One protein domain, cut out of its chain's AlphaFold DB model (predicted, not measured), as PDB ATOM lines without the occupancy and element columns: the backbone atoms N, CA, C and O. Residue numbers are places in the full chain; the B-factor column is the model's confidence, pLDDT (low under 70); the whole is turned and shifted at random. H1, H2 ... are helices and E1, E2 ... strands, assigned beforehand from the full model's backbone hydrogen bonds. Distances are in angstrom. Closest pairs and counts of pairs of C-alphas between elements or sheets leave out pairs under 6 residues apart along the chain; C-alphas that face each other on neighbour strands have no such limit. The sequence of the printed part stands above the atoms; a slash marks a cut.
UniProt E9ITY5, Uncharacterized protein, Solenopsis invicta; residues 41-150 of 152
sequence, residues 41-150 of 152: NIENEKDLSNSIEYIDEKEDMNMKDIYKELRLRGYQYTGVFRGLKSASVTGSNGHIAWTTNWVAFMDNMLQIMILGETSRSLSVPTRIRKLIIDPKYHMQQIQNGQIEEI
ATOM      1  N   ASN A  41     200.315 221.758 122.922       90.06
ATOM      2  CA  ASN A  41     201.688 221.517 123.334       90.06
ATOM      3  C   ASN A  41     201.679 220.985 124.770       90.06
ATOM      4  O   ASN A  41     201.187 221.661 125.672       90.06
ATOM      5  N   ILE A  42     202.195 219.771 124.968       88.06
ATOM      6  CA  ILE A  42     202.232 219.120 126.278       88.06
ATOM      7  C   ILE A  42     203.228 219.780 127.237       88.06
ATOM      8  O   ILE A  42     203.004 219.747 128.443       88.06
ATOM      9  N   GLU A  43     204.269 220.442 126.726       86.44
ATOM     10  CA  GLU A  43     205.244 221.159 127.558       86.44
ATOM     11  C   GLU A  43     204.577 222.304 128.325       86.44
ATOM     12  O   GLU A  43     204.750 222.428 129.532       86.44
ATOM     13  N   ASN A  44     203.669 223.036 127.673       86.50
ATOM     14  CA  ASN A  44     202.883 224.092 128.316       86.50
ATOM     15  C   ASN A  44     201.952 223.552 129.418       86.50
ATOM     16  O   ASN A  44     201.469 224.308 130.256       86.50
ATOM     17  N   GLU A  45     201.639 222.250 129.407       84.69
ATOM     18  CA  GLU A  45     200.831 221.629 130.456       84.69
ATOM     19  C   GLU A  45     201.648 221.236 131.677       84.69
ATOM     20  O   GLU A  45     201.089 221.257 132.780       84.69
ATOM     21  N   LYS A  46     202.919 220.866 131.467       75.88
ATOM     22  CA  LYS A  46     203.882 220.495 132.515       75.88
ATOM     23  C   LYS A  46     204.244 221.700 133.396       75.88
ATOM     24  O   LYS A  46     204.616 221.523 134.549       75.88
ATOM     25  N   ASP A  47     204.022 222.909 132.889       63.56
ATOM     26  CA  ASP A  47     204.483 224.192 133.433       63.56
ATOM     27  C   ASP A  47     203.684 224.750 134.640       63.56
ATOM     28  O   ASP A  47     203.596 225.957 134.847       63.56
ATOM     29  N   LEU A  48     203.054 223.896 135.458       55.16
ATOM     30  CA  LEU A  48     202.220 224.347 136.591       55.16
ATOM     31  C   LEU A  48     202.924 224.424 137.957       55.16
ATOM     32  O   LEU A  48     202.257 224.769 138.931       55.16
ATOM     33  N   SER A  49     204.230 224.163 138.066       47.00
ATOM     34  CA  SER A  49     204.936 224.298 139.350       47.00
ATOM     35  C   SER A  49     206.461 224.237 139.218       47.00
ATOM     36  O   SER A  49     207.032 223.153 139.123       47.00
ATOM     37  N   ASN A  50     207.136 225.366 139.424       45.94
ATOM     38  CA  ASN A  50     208.436 225.399 140.110       45.94
ATOM     39  C   ASN A  50     208.287 224.926 141.582       45.94
ATOM     40  O   ASN A  50     208.643 225.649 142.504       45.94
ATOM     41  N   SER A  51     207.632 223.791 141.846       50.00
ATOM     42  CA  SER A  51     207.290 223.358 143.215       50.00
ATOM     43  C   SER A  51     206.935 221.873 143.336       50.00
ATOM     44  O   SER A  51     206.197 221.476 144.231       50.00
ATOM     45  N   ILE A  52     207.513 221.017 142.494       55.09
ATOM     46  CA  ILE A  52     208.042 219.784 143.077       55.09
ATOM     47  C   ILE A  52     209.475 220.169 143.412       55.09
ATOM     48  O   ILE A  52     210.355 220.087 142.557       55.09
ATOM     49  N   GLU A  53     209.684 220.737 144.605       57.16
ATOM     50  CA  GLU A  53     211.039 220.739 145.150       57.16
ATOM     51  C   GLU A  53     211.505 219.295 145.050       57.16
ATOM     52  O   GLU A  53     210.778 218.380 145.439       57.16
ATOM     53  N   TYR A  54     212.666 219.080 144.438       64.00
ATOM     54  CA  TYR A  54     213.314 217.792 144.551       64.00
ATOM     55  C   TYR A  54     213.556 217.582 146.047       64.00
ATOM     56  O   TYR A  54     214.431 218.208 146.646       64.00
ATOM     57  N   ILE A  55     212.689 216.785 146.665       74.56
ATOM     58  CA  ILE A  55     212.828 216.398 148.053       74.56
ATOM     59  C   ILE A  55     213.876 215.297 148.017       74.56
ATOM     60  O   ILE A  55     213.592 214.191 147.568       74.56
ATOM     61  N   ASP A  56     215.094 215.606 148.453       80.06
ATOM     62  CA  ASP A  56     216.175 214.623 148.572       80.06
ATOM     63  C   ASP A  56     215.942 213.709 149.790       80.06
ATOM     64  O   ASP A  56     216.738 213.644 150.726       80.06
ATOM     65  N   GLU A  57     214.777 213.063 149.839       89.12
ATOM     66  CA  GLU A  57     214.446 212.083 150.859       89.12
ATOM     67  C   GLU A  57     214.787 210.687 150.356       89.12
ATOM     68  O   GLU A  57     214.400 210.257 149.264       89.12
ATOM     69  N   LYS A  58     215.509 209.963 151.204       92.88
ATOM     70  CA  LYS A  58     215.937 208.607 150.923       92.88
ATOM     71  C   LYS A  58     214.752 207.643 150.919       92.88
ATOM     72  O   LYS A  58     213.866 207.687 151.771       92.88
ATOM     73  N   GLU A  59     214.782 206.704 149.982       95.06
ATOM     74  CA  GLU A  59     213.792 205.636 149.886       95.06
ATOM     75  C   GLU A  59     214.118 204.479 150.837       95.06
ATOM     76  O   GLU A  59     214.596 203.418 150.437       95.06
ATOM     77  N   ASP A  60     213.895 204.699 152.132       95.50
ATOM     78  CA  ASP A  60     214.217 203.721 153.176       95.50
ATOM     79  C   ASP A  60     213.228 202.544 153.262       95.50
ATOM     80  O   ASP A  60     213.525 201.533 153.905       95.50
ATOM     81  N   MET A  61     212.058 202.630 152.619       97.44
ATOM     82  CA  MET A  61     211.088 201.537 152.593       97.44
ATOM     83  C   MET A  61     211.296 200.674 151.355       97.44
ATOM     84  O   MET A  61     211.140 201.144 150.233       97.44
ATOM     85  N   ASN A  62     211.565 199.382 151.542       97.62
ATOM     86  CA  ASN A  62     211.547 198.415 150.440       97.62
ATOM     87  C   ASN A  62     210.124 197.870 150.203       97.62
ATOM     88  O   ASN A  62     209.218 198.029 151.024       97.62
ATOM     89  N   MET A  63     209.939 197.135 149.105       97.50
ATOM     90  CA  MET A  63     208.676 196.480 148.740       97.50
ATOM     91  C   MET A  63     207.976 195.741 149.903       97.50
ATOM     92  O   MET A  63     206.751 195.797 150.036       97.50
ATOM     93  N   LYS A  64     208.714 195.013 150.751       97.94
ATOM     94  CA  LYS A  64     208.121 194.259 151.866       97.94
ATOM     95  C   LYS A  64     207.546 195.201 152.920       97.94
ATOM     96  O   LYS A  64     206.449 194.937 153.410       97.94
ATOM     97  N   ASP A  65     208.261 196.274 153.237       97.88
ATOM     98  CA  ASP A  65     207.851 197.264 154.230       97.88
ATOM     99  C   ASP A  65     206.637 198.062 153.745       97.88
ATOM    100  O   ASP A  65     205.639 198.152 154.463       97.88
ATOM    101  N   ILE A  66     206.661 198.515 152.487       98.06
ATOM    102  CA  ILE A  66     205.561 199.247 151.838       98.06
ATOM    103  C   ILE A  66     204.259 198.445 151.902       98.06
ATOM    104  O   ILE A  66     203.250 198.894 152.446       98.06
ATOM    105  N   TYR A  67     204.270 197.213 151.387       98.06
ATOM    106  CA  TYR A  67     203.052 196.406 151.326       98.06
ATOM    107  C   TYR A  67     202.647 195.807 152.673       98.06
ATOM    108  O   TYR A  67     201.508 195.359 152.822       98.06
ATOM    109  N   LYS A  68     203.545 195.796 153.665       97.44
ATOM    110  CA  LYS A  68     203.179 195.518 155.056       97.44
ATOM    111  C   LYS A  68     202.407 196.696 155.645       97.44
ATOM    112  O   LYS A  68     201.340 196.461 156.203       97.44
ATOM    113  N   GLU A  69     202.893 197.927 155.486       95.94
ATOM    114  CA  GLU A  69     202.209 199.135 155.971       95.94
ATOM    115  C   GLU A  69     200.840 199.306 155.302       95.94
ATOM    116  O   GLU A  69     199.830 199.421 155.992       95.94
ATOM    117  N   LEU A  70     200.762 199.205 153.972       96.00
ATOM    118  CA  LEU A  70     199.485 199.280 153.251       96.00
ATOM    119  C   LEU A  70     198.504 198.191 153.718       96.00
ATOM    120  O   LEU A  70     197.318 198.457 153.904       96.00
ATOM    121  N   ARG A  71     198.985 196.976 154.007       96.69
ATOM    122  CA  ARG A  71     198.137 195.916 154.571       96.69
ATOM    123  C   ARG A  71     197.627 196.250 155.972       96.69
ATOM    124  O   ARG A  71     196.475 195.940 156.268       96.69
ATOM    125  N   LEU A  72     198.447 196.876 156.819       95.75
ATOM    126  CA  LEU A  72     198.025 197.343 158.145       95.75
ATOM    127  C   LEU A  72     196.958 198.445 158.055       95.75
ATOM    128  O   LEU A  72     196.080 198.493 158.911       95.75
ATOM    129  N   ARG A  73     196.983 199.266 156.997       94.69
ATOM    130  CA  ARG A  73     195.952 200.280 156.695       94.69
ATOM    131  C   ARG A  73     194.686 199.708 156.035       94.69
ATOM    132  O   ARG A  73     193.748 200.445 155.757       94.69
ATOM    133  N   GLY A  74     194.639 198.393 155.798       95.00
ATOM    134  CA  GLY A  74     193.475 197.686 155.250       95.00
ATOM    135  C   GLY A  74     193.530 197.392 153.748       95.00
ATOM    136  O   GLY A  74     192.623 196.740 153.234       95.00
ATOM    137  N   TYR A  75     194.588 197.798 153.038       96.31
ATOM    138  CA  TYR A  75     194.720 197.535 151.604       96.31
ATOM    139  C   TYR A  75     195.224 196.114 151.323       96.31
ATOM    140  O   TYR A  75     196.225 195.657 151.876       96.31
ATOM    141  N   GLN A  76     194.563 195.411 150.406       95.69
ATOM    142  CA  GLN A  76     194.877 194.019 150.056       95.69
ATOM    143  C   GLN A  76     195.417 193.893 148.623       95.69
ATOM    144  O   GLN A  76     194.936 193.086 147.829       95.69
ATOM    145  N   TYR A  77     196.426 194.697 148.277       96.56
ATOM    146  CA  TYR A  77     197.033 194.683 146.942       96.56
ATOM    147  C   TYR A  77     197.683 193.332 146.602       96.56
ATOM    148  O   TYR A  77     198.346 192.704 147.436       96.56
ATOM    149  N   THR A  78     197.532 192.896 145.346       95.75
ATOM    150  CA  THR A  78     198.106 191.646 144.812       95.75
ATOM    151  C   THR A  78     198.544 191.800 143.348       95.75
ATOM    152  O   THR A  78     198.118 192.719 142.651       95.75
ATOM    153  N   GLY A  79     199.405 190.893 142.872       96.12
ATOM    154  CA  GLY A  79     199.832 190.848 141.468       96.12
ATOM    155  C   GLY A  79     200.517 192.136 140.998       96.12
ATOM    156  O   GLY A  79     201.368 192.676 141.697       96.12
ATOM    157  N   VAL A  80     200.127 192.635 139.820       95.75
ATOM    158  CA  VAL A  80     200.686 193.858 139.200       95.75
ATOM    159  C   VAL A  80     200.416 195.141 139.999       95.75
ATOM    160  O   VAL A  80     201.122 196.131 139.825       95.75
ATOM    161  N   PHE A  81     199.449 195.116 140.921       96.44
ATOM    162  CA  PHE A  81     199.181 196.211 141.860       96.44
ATOM    163  C   PHE A  81     200.137 196.208 143.059       96.44
ATOM    164  O   PHE A  81     199.982 197.005 143.977       96.44
ATOM    165  N   ARG A  82     201.126 195.302 143.073       97.31
ATOM    166  CA  ARG A  82     202.277 195.350 143.977       97.31
ATOM    167  C   ARG A  82     203.542 195.816 143.244       97.31
ATOM    168  O   ARG A  82     204.550 195.113 143.250       97.31
ATOM    169  N   GLY A  83     203.458 196.940 142.536       96.62
ATOM    170  CA  GLY A  83     204.517 197.443 141.657       96.62
ATOM    171  C   GLY A  83     205.592 198.298 142.337       96.62
ATOM    172  O   GLY A  83     206.640 198.500 141.730       96.62
ATOM    173  N   LEU A  84     205.376 198.781 143.563       97.38
ATOM    174  CA  LEU A  84     206.330 199.623 144.291       97.38
ATOM    175  C   LEU A  84     207.576 198.831 144.703       97.38
ATOM    176  O   LEU A  84     207.484 197.814 145.397       97.38
ATOM    177  N   LYS A  85     208.743 199.301 144.258       96.94
ATOM    178  CA  LYS A  85     210.056 198.726 144.573       96.94
ATOM    179  C   LYS A  85     210.619 199.311 145.859       96.94
ATOM    180  O   LYS A  85     211.053 198.558 146.735       96.94
ATOM    181  N   SER A  86     210.530 200.625 145.970       97.00
ATOM    182  CA  SER A  86     211.007 201.406 147.098       97.00
ATOM    183  C   SER A  86     210.215 202.707 147.206       97.00
ATOM    184  O   SER A  86     209.558 203.120 146.246       97.00
ATOM    185  N   ALA A  87     210.202 203.292 148.399       96.56
ATOM    186  CA  ALA A  87     209.545 204.559 148.680       96.56
ATOM    187  C   ALA A  87     210.196 205.241 149.885       96.56
ATOM    188  O   ALA A  87     210.762 204.579 150.762       96.56
ATOM    189  N   SER A  88     210.094 206.564 149.942       94.94
ATOM    190  CA  SER A  88     210.398 207.318 151.152       94.94
ATOM    191  C   SER A  88     209.296 207.144 152.202       94.94
ATOM    192  O   SER A  88     208.170 206.744 151.891       94.94
ATOM    193  N   VAL A  89     209.604 207.434 153.469       91.81
ATOM    194  CA  VAL A  89     208.636 207.264 154.569       91.81
ATOM    195  C   VAL A  89     207.481 208.257 154.441       91.81
ATOM    196  O   VAL A  89     206.350 207.928 154.800       91.81
ATOM    197  N   THR A  90     207.741 209.451 153.905       91.62
ATOM    198  CA  THR A  90     206.693 210.451 153.652       91.62
ATOM    199  C   THR A  90     205.922 210.221 152.349       91.62
ATOM    200  O   THR A  90     204.981 210.961 152.075       91.62
ATOM    201  N   GLY A  91     206.299 209.232 151.527       91.00
ATOM    202  CA  GLY A  91     205.714 209.035 150.198       91.00
ATOM    203  C   GLY A  91     206.035 210.163 149.206       91.00
ATOM    204  O   GLY A  91     205.325 210.329 148.219       91.00
ATOM    205  N   SER A  92     207.076 210.959 149.462       90.38
ATOM    206  CA  SER A  92     207.591 211.989 148.548       90.38
ATOM    207  C   SER A  92     208.273 211.392 147.311       90.38
ATOM    208  O   SER A  92     208.074 211.888 146.203       90.38
ATOM    209  N   ASN A  93     209.015 210.296 147.498       91.12
ATOM    210  CA  ASN A  93     209.826 209.628 146.484       91.12
ATOM    211  C   ASN A  93     209.485 208.135 146.421       91.12
ATOM    212  O   ASN A  93     209.039 207.542 147.409       91.12
ATOM    213  N   GLY A  94     209.722 207.511 145.270       92.31
ATOM    214  CA  GLY A  94     209.572 206.070 145.118       92.31
ATOM    215  C   GLY A  94     209.821 205.565 143.703       92.31
ATOM    216  O   GLY A  94     209.623 206.276 142.717       92.31
ATOM    217  N   HIS A  95     210.168 204.283 143.611       94.44
ATOM    218  CA  HIS A  95     210.357 203.575 142.348       94.44
ATOM    219  C   HIS A  95     209.209 202.602 142.076       94.44
ATOM    220  O   HIS A  95     208.831 201.785 142.921       94.44
ATOM    221  N   ILE A  96     208.676 202.650 140.852       94.94
ATOM    222  CA  ILE A  96     207.539 201.834 140.411       94.94
ATOM    223  C   ILE A  96     207.957 200.949 139.240       94.94
ATOM    224  O   ILE A  96     208.470 201.427 138.233       94.94
ATOM    225  N   ALA A  97     207.663 199.655 139.335       94.00
ATOM    226  CA  ALA A  97     207.849 198.721 138.236       94.00
ATOM    227  C   ALA A  97     206.906 199.038 137.065       94.00
ATOM    228  O   ALA A  97     205.679 199.013 137.214       94.00
ATOM    229  N   TRP A  98     207.461 199.237 135.870       93.81
ATOM    230  CA  TRP A  98     206.664 199.288 134.649       93.81
ATOM    231  C   TRP A  98     206.348 197.878 134.136       93.81
ATOM    232  O   TRP A  98     207.241 197.068 133.901       93.81
ATOM    233  N   THR A  99     205.061 197.579 133.938       92.06
ATOM    234  CA  THR A  99     204.578 196.253 133.497       92.06
ATOM    235  C   THR A  99     203.674 196.335 132.268       92.06
ATOM    236  O   THR A  99     202.788 195.503 132.077       92.06
ATOM    237  N   THR A 100     203.857 197.357 131.424       92.12
ATOM    238  CA  THR A 100     203.003 197.628 130.245       92.12
ATOM    239  C   THR A 100     201.514 197.815 130.568       92.12
ATOM    240  O   THR A 100     200.654 197.705 129.697       92.12
ATOM    241  N   ASN A 101     201.193 198.119 131.827       92.38
ATOM    242  CA  ASN A 101     199.835 198.282 132.321       92.38
ATOM    243  C   ASN A 101     199.687 199.655 132.981       92.38
ATOM    244  O   ASN A 101     200.048 199.844 134.142       92.38
ATOM    245  N   TRP A 102     199.119 200.605 132.236       92.38
ATOM    246  CA  TRP A 102     198.871 201.966 132.711       92.38
ATOM    247  C   TRP A 102     197.957 202.024 133.936       92.38
ATOM    248  O   TRP A 102     198.177 202.860 134.804       92.38
ATOM    249  N   VAL A 103     196.963 201.133 134.033       94.56
ATOM    250  CA  VAL A 103     196.049 201.085 135.185       94.56
ATOM    251  C   VAL A 103     196.830 200.742 136.447       94.56
ATOM    252  O   VAL A 103     196.754 201.471 137.428       94.56
ATOM    253  N   ALA A 104     197.633 199.676 136.404       95.31
ATOM    254  CA  ALA A 104     198.465 199.287 137.535       95.31
ATOM    255  C   ALA A 104     199.529 200.348 137.846       95.31
ATOM    256  O   ALA A 104     199.753 200.664 139.007       95.31
ATOM    257  N   PHE A 105     200.179 200.922 136.832       95.50
ATOM    258  CA  PHE A 105     201.202 201.948 137.037       95.50
ATOM    259  C   PHE A 105     200.641 203.187 137.747       95.50
ATOM    260  O   PHE A 105     201.181 203.596 138.771       95.50
ATOM    261  N   MET A 106     199.516 203.730 137.267       95.25
ATOM    262  CA  MET A 106     198.860 204.876 137.903       95.25
ATOM    263  C   MET A 106     198.317 204.531 139.295       95.25
ATOM    264  O   MET A 106     198.419 205.356 140.196       95.25
ATOM    265  N   ASP A 107     197.790 203.320 139.506       95.81
ATOM    266  CA  ASP A 107     197.365 202.869 140.838       95.81
ATOM    267  C   ASP A 107     198.545 202.815 141.818       95.81
ATOM    268  O   ASP A 107     198.452 203.342 142.920       95.81
ATOM    269  N   ASN A 108     199.703 202.296 141.400       96.25
ATOM    270  CA  ASN A 108     200.911 202.327 142.226       96.25
ATOM    271  C   ASN A 108     201.366 203.775 142.531       96.25
ATOM    272  O   ASN A 108     201.820 204.038 143.642       96.25
ATOM    273  N   MET A 109     201.193 204.741 141.616       94.44
ATOM    274  CA  MET A 109     201.440 206.163 141.928       94.44
ATOM    275  C   MET A 109     200.478 206.687 143.006       94.44
ATOM    276  O   MET A 109     200.891 207.412 143.909       94.44
ATOM    277  N   LEU A 110     199.197 206.297 142.952       94.19
ATOM    278  CA  LEU A 110     198.226 206.619 144.004       94.19
ATOM    279  C   LEU A 110     198.604 205.962 145.342       94.19
ATOM    280  O   LEU A 110     198.440 206.584 146.389       94.19
ATOM    281  N   GLN A 111     199.148 204.740 145.324       95.56
ATOM    282  CA  GLN A 111     199.622 204.049 146.529       95.56
ATOM    283  C   GLN A 111     200.749 204.810 147.238       95.56
ATOM    284  O   GLN A 111     200.759 204.826 148.466       95.56
ATOM    285  N   ILE A 112     201.662 205.459 146.500       93.44
ATOM    286  CA  ILE A 112     202.704 206.323 147.086       93.44
ATOM    287  C   ILE A 112     202.065 207.505 147.827       93.44
ATOM    288  O   ILE A 112     202.407 207.764 148.979       93.44
ATOM    289  N   MET A 113     201.074 208.164 147.217       90.81
ATOM    290  CA  MET A 113     200.344 209.252 147.881       90.81
ATOM    291  C   MET A 113     199.631 208.774 149.152       90.81
ATOM    292  O   MET A 113     199.722 209.428 150.185       90.81
ATOM    293  N   ILE A 114     198.981 207.605 149.101       93.00
ATOM    294  CA  ILE A 114     198.333 206.982 150.265       93.00
ATOM    295  C   ILE A 114     199.355 206.659 151.361       93.00
ATOM    296  O   ILE A 114     199.059 206.825 152.542       93.00
ATOM    297  N   LEU A 115     200.549 206.183 150.995       92.50
ATOM    298  CA  LEU A 115     201.612 205.850 151.945       92.50
ATOM    299  C   LEU A 115     202.035 207.082 152.759       92.50
ATOM    300  O   LEU A 115     202.203 206.973 153.978       92.50
ATOM    301  N   GLY A 116     202.114 208.239 152.092       91.12
ATOM    302  CA  GLY A 116     202.438 209.535 152.686       91.12
ATOM    303  C   GLY A 116     201.345 210.164 153.551       91.12
ATOM    304  O   GLY A 116     201.607 211.129 154.272       91.12
ATOM    305  N   GLU A 117     200.118 209.633 153.537       91.19
ATOM    306  CA  GLU A 117     199.066 210.109 154.437       91.19
ATOM    307  C   GLU A 117     199.434 209.817 155.899       91.19
ATOM    308  O   GLU A 117     199.821 208.701 156.258       91.19
ATOM    309  N   THR A 118     199.262 210.818 156.768       87.06
ATOM    310  CA  THR A 118     199.505 210.688 158.215       87.06
ATOM    311  C   THR A 118     198.484 209.781 158.898       87.06
ATOM    312  O   THR A 118     198.783 209.158 159.920       87.06
ATOM    313  N   SER A 119     197.272 209.687 158.341       88.31
ATOM    314  CA  SER A 119     196.249 208.771 158.827       88.31
ATOM    315  C   SER A 119     196.536 207.340 158.380       88.31
ATOM    316  O   SER A 119     196.825 207.068 157.218       88.31
ATOM    317  N   ARG A 120     196.363 206.390 159.304       88.06
ATOM    318  CA  ARG A 120     196.373 204.951 159.001       88.06
ATOM    319  C   ARG A 120     194.993 204.385 158.663       88.06
ATOM    320  O   ARG A 120     194.855 203.174 158.507       88.06
ATOM    321  N   SER A 121     193.969 205.232 158.589       89.69
ATOM    322  CA  SER A 121     192.642 204.814 158.139       89.69
ATOM    323  C   SER A 121     192.666 204.427 156.665       89.69
ATOM    324  O   SER A 121     193.361 205.058 155.872       89.69
ATOM    325  N   LEU A 122     191.840 203.455 156.289       90.75
ATOM    326  CA  LEU A 122     191.575 203.161 154.886       90.75
ATOM    327  C   LEU A 122     190.958 204.397 154.210       90.75
ATOM    328  O   LEU A 122     189.927 204.900 154.660       90.75
ATOM    329  N   SER A 123     191.582 204.867 153.136       88.56
ATOM    330  CA  SER A 123     191.147 206.004 152.329       88.56
ATOM    331  C   SER A 123     191.107 205.596 150.854       88.56
ATOM    332  O   SER A 123     191.667 204.585 150.437       88.56
ATOM    333  N   VAL A 124     190.369 206.343 150.041       87.38
ATOM    334  CA  VAL A 124     190.404 206.177 148.585       87.38
ATOM    335  C   VAL A 124     190.538 207.555 147.949       87.38
ATOM    336  O   VAL A 124     189.861 208.488 148.394       87.38
ATOM    337  N   PRO A 125     191.378 207.722 146.916       85.06
ATOM    338  CA  PRO A 125     191.447 208.977 146.185       85.06
ATOM    339  C   PRO A 125     190.084 209.308 145.570       85.06
ATOM    340  O   PRO A 125     189.562 208.567 144.742       85.06
ATOM    341  N   THR A 126     189.498 210.436 145.970       90.12
ATOM    342  CA  THR A 126     188.169 210.865 145.490       90.12
ATOM    343  C   THR A 126     188.238 211.955 144.425       90.12
ATOM    344  O   THR A 126     187.234 212.254 143.778       90.12
ATOM    345  N   ARG A 127     189.403 212.589 144.236       92.25
ATOM    346  CA  ARG A 127     189.566 213.691 143.285       92.25
ATOM    347  C   ARG A 127     191.003 213.822 142.811       92.25
ATOM    348  O   ARG A 127     191.921 213.894 143.617       92.25
ATOM    349  N   ILE A 128     191.166 213.973 141.502       92.25
ATOM    350  CA  ILE A 128     192.423 214.373 140.873       92.25
ATOM    351  C   ILE A 128     192.186 215.731 140.221       92.25
ATOM    352  O   ILE A 128     191.290 215.878 139.393       92.25
ATOM    353  N   ARG A 129     192.962 216.744 140.617       92.25
ATOM    354  CA  ARG A 129     192.820 218.109 140.081       92.25
ATOM    355  C   ARG A 129     193.291 218.197 138.630       92.25
ATOM    356  O   ARG A 129     192.639 218.842 137.814       92.25
ATOM    357  N   LYS A 130     194.441 217.594 138.330       90.62
ATOM    358  CA  LYS A 130     195.045 217.552 136.998       90.62
ATOM    359  C   LYS A 130     195.892 216.287 136.894       90.62
ATOM    360  O   LYS A 130     196.649 215.992 137.811       90.62
ATOM    361  N   LEU A 131     195.765 215.573 135.783       91.19
ATOM    362  CA  LEU A 131     196.632 214.460 135.411       91.19
ATOM    363  C   LEU A 131     197.116 214.720 133.989       91.19
ATOM    364  O   LEU A 131     196.307 214.963 133.094       91.19
ATOM    365  N   ILE A 132     198.430 214.704 133.800       91.75
ATOM    366  CA  ILE A 132     199.064 214.868 132.494       91.75
ATOM    367  C   ILE A 132     199.734 213.544 132.179       91.75
ATOM    368  O   ILE A 132     200.532 213.050 132.971       91.75
ATOM    369  N   ILE A 133     199.397 212.972 131.030       92.12
ATOM    370  CA  ILE A 133     199.998 211.732 130.556       92.12
ATOM    371  C   ILE A 133     200.729 212.069 129.263       92.12
ATOM    372  O   ILE A 133     200.101 212.486 128.291       92.12
ATOM    373  N   ASP A 134     202.047 211.883 129.268       92.75
ATOM    374  CA  ASP A 134     202.912 211.984 128.093       92.75
ATOM    375  C   ASP A 134     203.457 210.588 127.751       92.75
ATOM    376  O   ASP A 134     204.511 210.190 128.257       92.75
ATOM    377  N   PRO A 135     202.745 209.797 126.924       92.31
ATOM    378  CA  PRO A 135     203.162 208.432 126.628       92.31
ATOM    379  C   PRO A 135     204.503 208.371 125.893       92.31
ATOM    380  O   PRO A 135     205.259 207.424 126.088       92.31
ATOM    381  N   LYS A 136     204.810 209.366 125.050       91.56
ATOM    382  CA  LYS A 136     206.061 209.398 124.282       91.56
ATOM    383  C   LYS A 136     207.244 209.605 125.216       91.56
ATOM    384  O   LYS A 136     208.188 208.822 125.163       91.56
ATOM    385  N   TYR A 137     207.157 210.604 126.092       90.56
ATOM    386  CA  TYR A 137     208.185 210.848 127.094       90.56
ATOM    387  C   TYR A 137     208.336 209.653 128.040       90.56
ATOM    388  O   TYR A 137     209.449 209.191 128.257       90.56
ATOM    389  N   HIS A 138     207.229 209.082 128.529       91.00
ATOM    390  CA  HIS A 138     207.270 207.906 129.403       91.00
ATOM    391  C   HIS A 138     208.010 206.722 128.759       91.00
ATOM    392  O   HIS A 138     208.887 206.128 129.381       91.00
ATOM    393  N   MET A 139     207.718 206.414 127.490       91.75
ATOM    394  CA  MET A 139     208.404 205.336 126.770       91.75
ATOM    395  C   MET A 139     209.892 205.629 126.542       91.75
ATOM    396  O   MET A 139     210.700 204.708 126.632       91.75
ATOM    397  N   GLN A 140     210.265 206.888 126.289       92.31
ATOM    398  CA  GLN A 140     211.673 207.292 126.210       92.31
ATOM    399  C   GLN A 140     212.390 207.092 127.550       92.31
ATOM    400  O   GLN A 140     213.494 206.559 127.566       92.31
ATOM    401  N   GLN A 141     211.759 207.453 128.674       87.56
ATOM    402  CA  GLN A 141     212.345 207.244 130.003       87.56
ATOM    403  C   GLN A 141     212.551 205.760 130.311       87.56
ATOM    404  O   GLN A 141     213.600 205.395 130.821       87.56
ATOM    405  N   ILE A 142     211.607 204.888 129.945       87.94
ATOM    406  CA  ILE A 142     211.774 203.436 130.114       87.94
ATOM    407  C   ILE A 142     212.955 202.913 129.287       87.94
ATOM    408  O   ILE A 142     213.752 202.126 129.786       87.94
ATOM    409  N   GLN A 143     213.079 203.348 128.030       87.38
ATOM    410  CA  GLN A 143     214.183 202.934 127.156       87.38
ATOM    411  C   GLN A 143     215.539 203.422 127.676       87.38
ATOM    412  O   GLN A 143     216.516 202.681 127.623       87.38
ATOM    413  N   ASN A 144     215.591 204.643 128.209       83.19
ATOM    414  CA  ASN A 144     216.811 205.214 128.770       83.19
ATOM    415  C   ASN A 144     217.164 204.594 130.131       83.19
ATOM    416  O   ASN A 144     218.329 204.311 130.378       83.19
ATOM    417  N   GLY A 145     216.179 204.331 130.994       65.62
ATOM    418  CA  GLY A 145     216.376 203.723 132.316       65.62
ATOM    419  C   GLY A 145     216.842 202.264 132.257       65.62
ATOM    420  O   GLY A 145     217.591 201.826 133.124       65.62
ATOM    421  N   GLN A 146     216.514 201.530 131.185       53.53
ATOM    422  CA  GLN A 146     217.100 200.207 130.914       53.53
ATOM    423  C   GLN A 146     218.631 200.245 130.737       53.53
ATOM    424  O   GLN A 146     219.275 199.204 130.831       53.53
ATOM    425  N   ILE A 147     219.231 201.416 130.492       42.50
ATOM    426  CA  ILE A 147     220.687 201.575 130.348       42.50
ATOM    427  C   ILE A 147     221.379 201.676 131.722       42.50
ATOM    428  O   ILE A 147     222.552 201.316 131.834       42.50
ATOM    429  N   GLU A 148     220.678 202.110 132.777       37.62
ATOM    430  CA  GLU A 148     221.243 202.217 134.133       37.62
ATOM    431  C   GLU A 148     221.237 200.878 134.890       37.62
ATOM    432  O   GLU A 148     222.193 200.594 135.608       37.62
ATOM    433  N   GLU A 149     220.255 199.998 134.652       38.00
ATOM    434  CA  GLU A 149     220.199 198.647 135.251       38.00
ATOM    435  C   GLU A 149     221.251 197.657 134.687       38.00
ATOM    436  O   GLU A 149     221.401 196.562 135.221       38.00
ATOM    437  N   ILE A 150     222.013 198.007 133.637       33.47
ATOM    438  CA  ILE A 150     223.050 197.131 133.032       33.47
ATOM    439  C   ILE A 150     224.447 197.342 133.667       33.47
ATOM    440  O   ILE A 150     225.435 196.748 133.240       33.47
TER     441      ILE A 150
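What this domain is: This is residues 41 to 150 of the 152 residues of an uncharacterized protein of Solenopsis invicta (UniProt E9ITY5). What does the model look like? A small core is made of the strand hairpin E1 and E2 with the longest helix, H3, packed beside it and the shorter helix H2 near E1, while the short helix H1 and the helix H4 lie away from this core at the far ends of long links. Residues 136 to 141 and 143 to 150, partly in H4, stick out. What is it built of? The printed part has 110 residues with four named helices and two named strands in the order H1, H2, E1, E2, H3, H4, the strands making one antiparallel sheet of order E1 - E2; it is mostly helix, though only 46 of the residues are in named elements. How large is it? It is compact, with a radius of gyration of the C-alphas of 14.8 A and spans of 41 by 35 by 28 A.

How they stand to each other: What is near H1, residues 43 to 46? It is apart from H2, residues 63 to 72, and touches no helix. How do the strands pair? E1, residues 84 to 87, and E2, residues 94 to 96, are an antiparallel hairpin at 173 degrees, with N 85 and O 95 2.8 A apart and N 95 and O 86 2.9 A apart, within hydrogen-bond range. Residues 61 to 62 also pair antiparallel with residues 86 to 87 of E1, and the closest C-alphas of H2 and E1, Met 63 and Lys 85, are 4.9 A apart. Where are the later helices? H3, residues 102 to 115, has its closest C-alphas to E2 at Asn 108 and Ile 96, 6.9 A, and with residue 115 alone it only just touches H2, with 3 pairs of C-alphas within 8 A, the closest being Leu 70 and Leu 115 at 7.0 A. H2 and H3 run the same way at a steep tilt of 69 degrees, only just short of about perpendicular; H4, residues 135 to 145, is apart from H3. Are the helix backbones well formed? Each O i to N i+4 pair is within hydrogen-bond range in H2, H3 and H4, and H1 is too short for such a pair.

Where its parts are: Where does the first element begin? H1 begins at C-alpha 43, (205.244, 221.159, 127.558), and is 5.2 A long; H2 is 14.2 A long. How long are the others? E1 measures 7.3 A, E2 6.7 A, H3 19.8 A and H4 15.1 A, ending at C-alpha 145, (216.376, 203.723, 132.316).

The domain as a whole: How far does it reach? The two C-alphas farthest apart, those of Asn 41 and Leu 72, are 42.5 A apart, and the printed part has no cut. Which links are long? Those from H1 to H2, H2 to E1 and H3 to H4. Where is confidence low? Residues 47 to 54 and 145 to 150 are under 70, against a mean pLDDT of the printed part of 87.1.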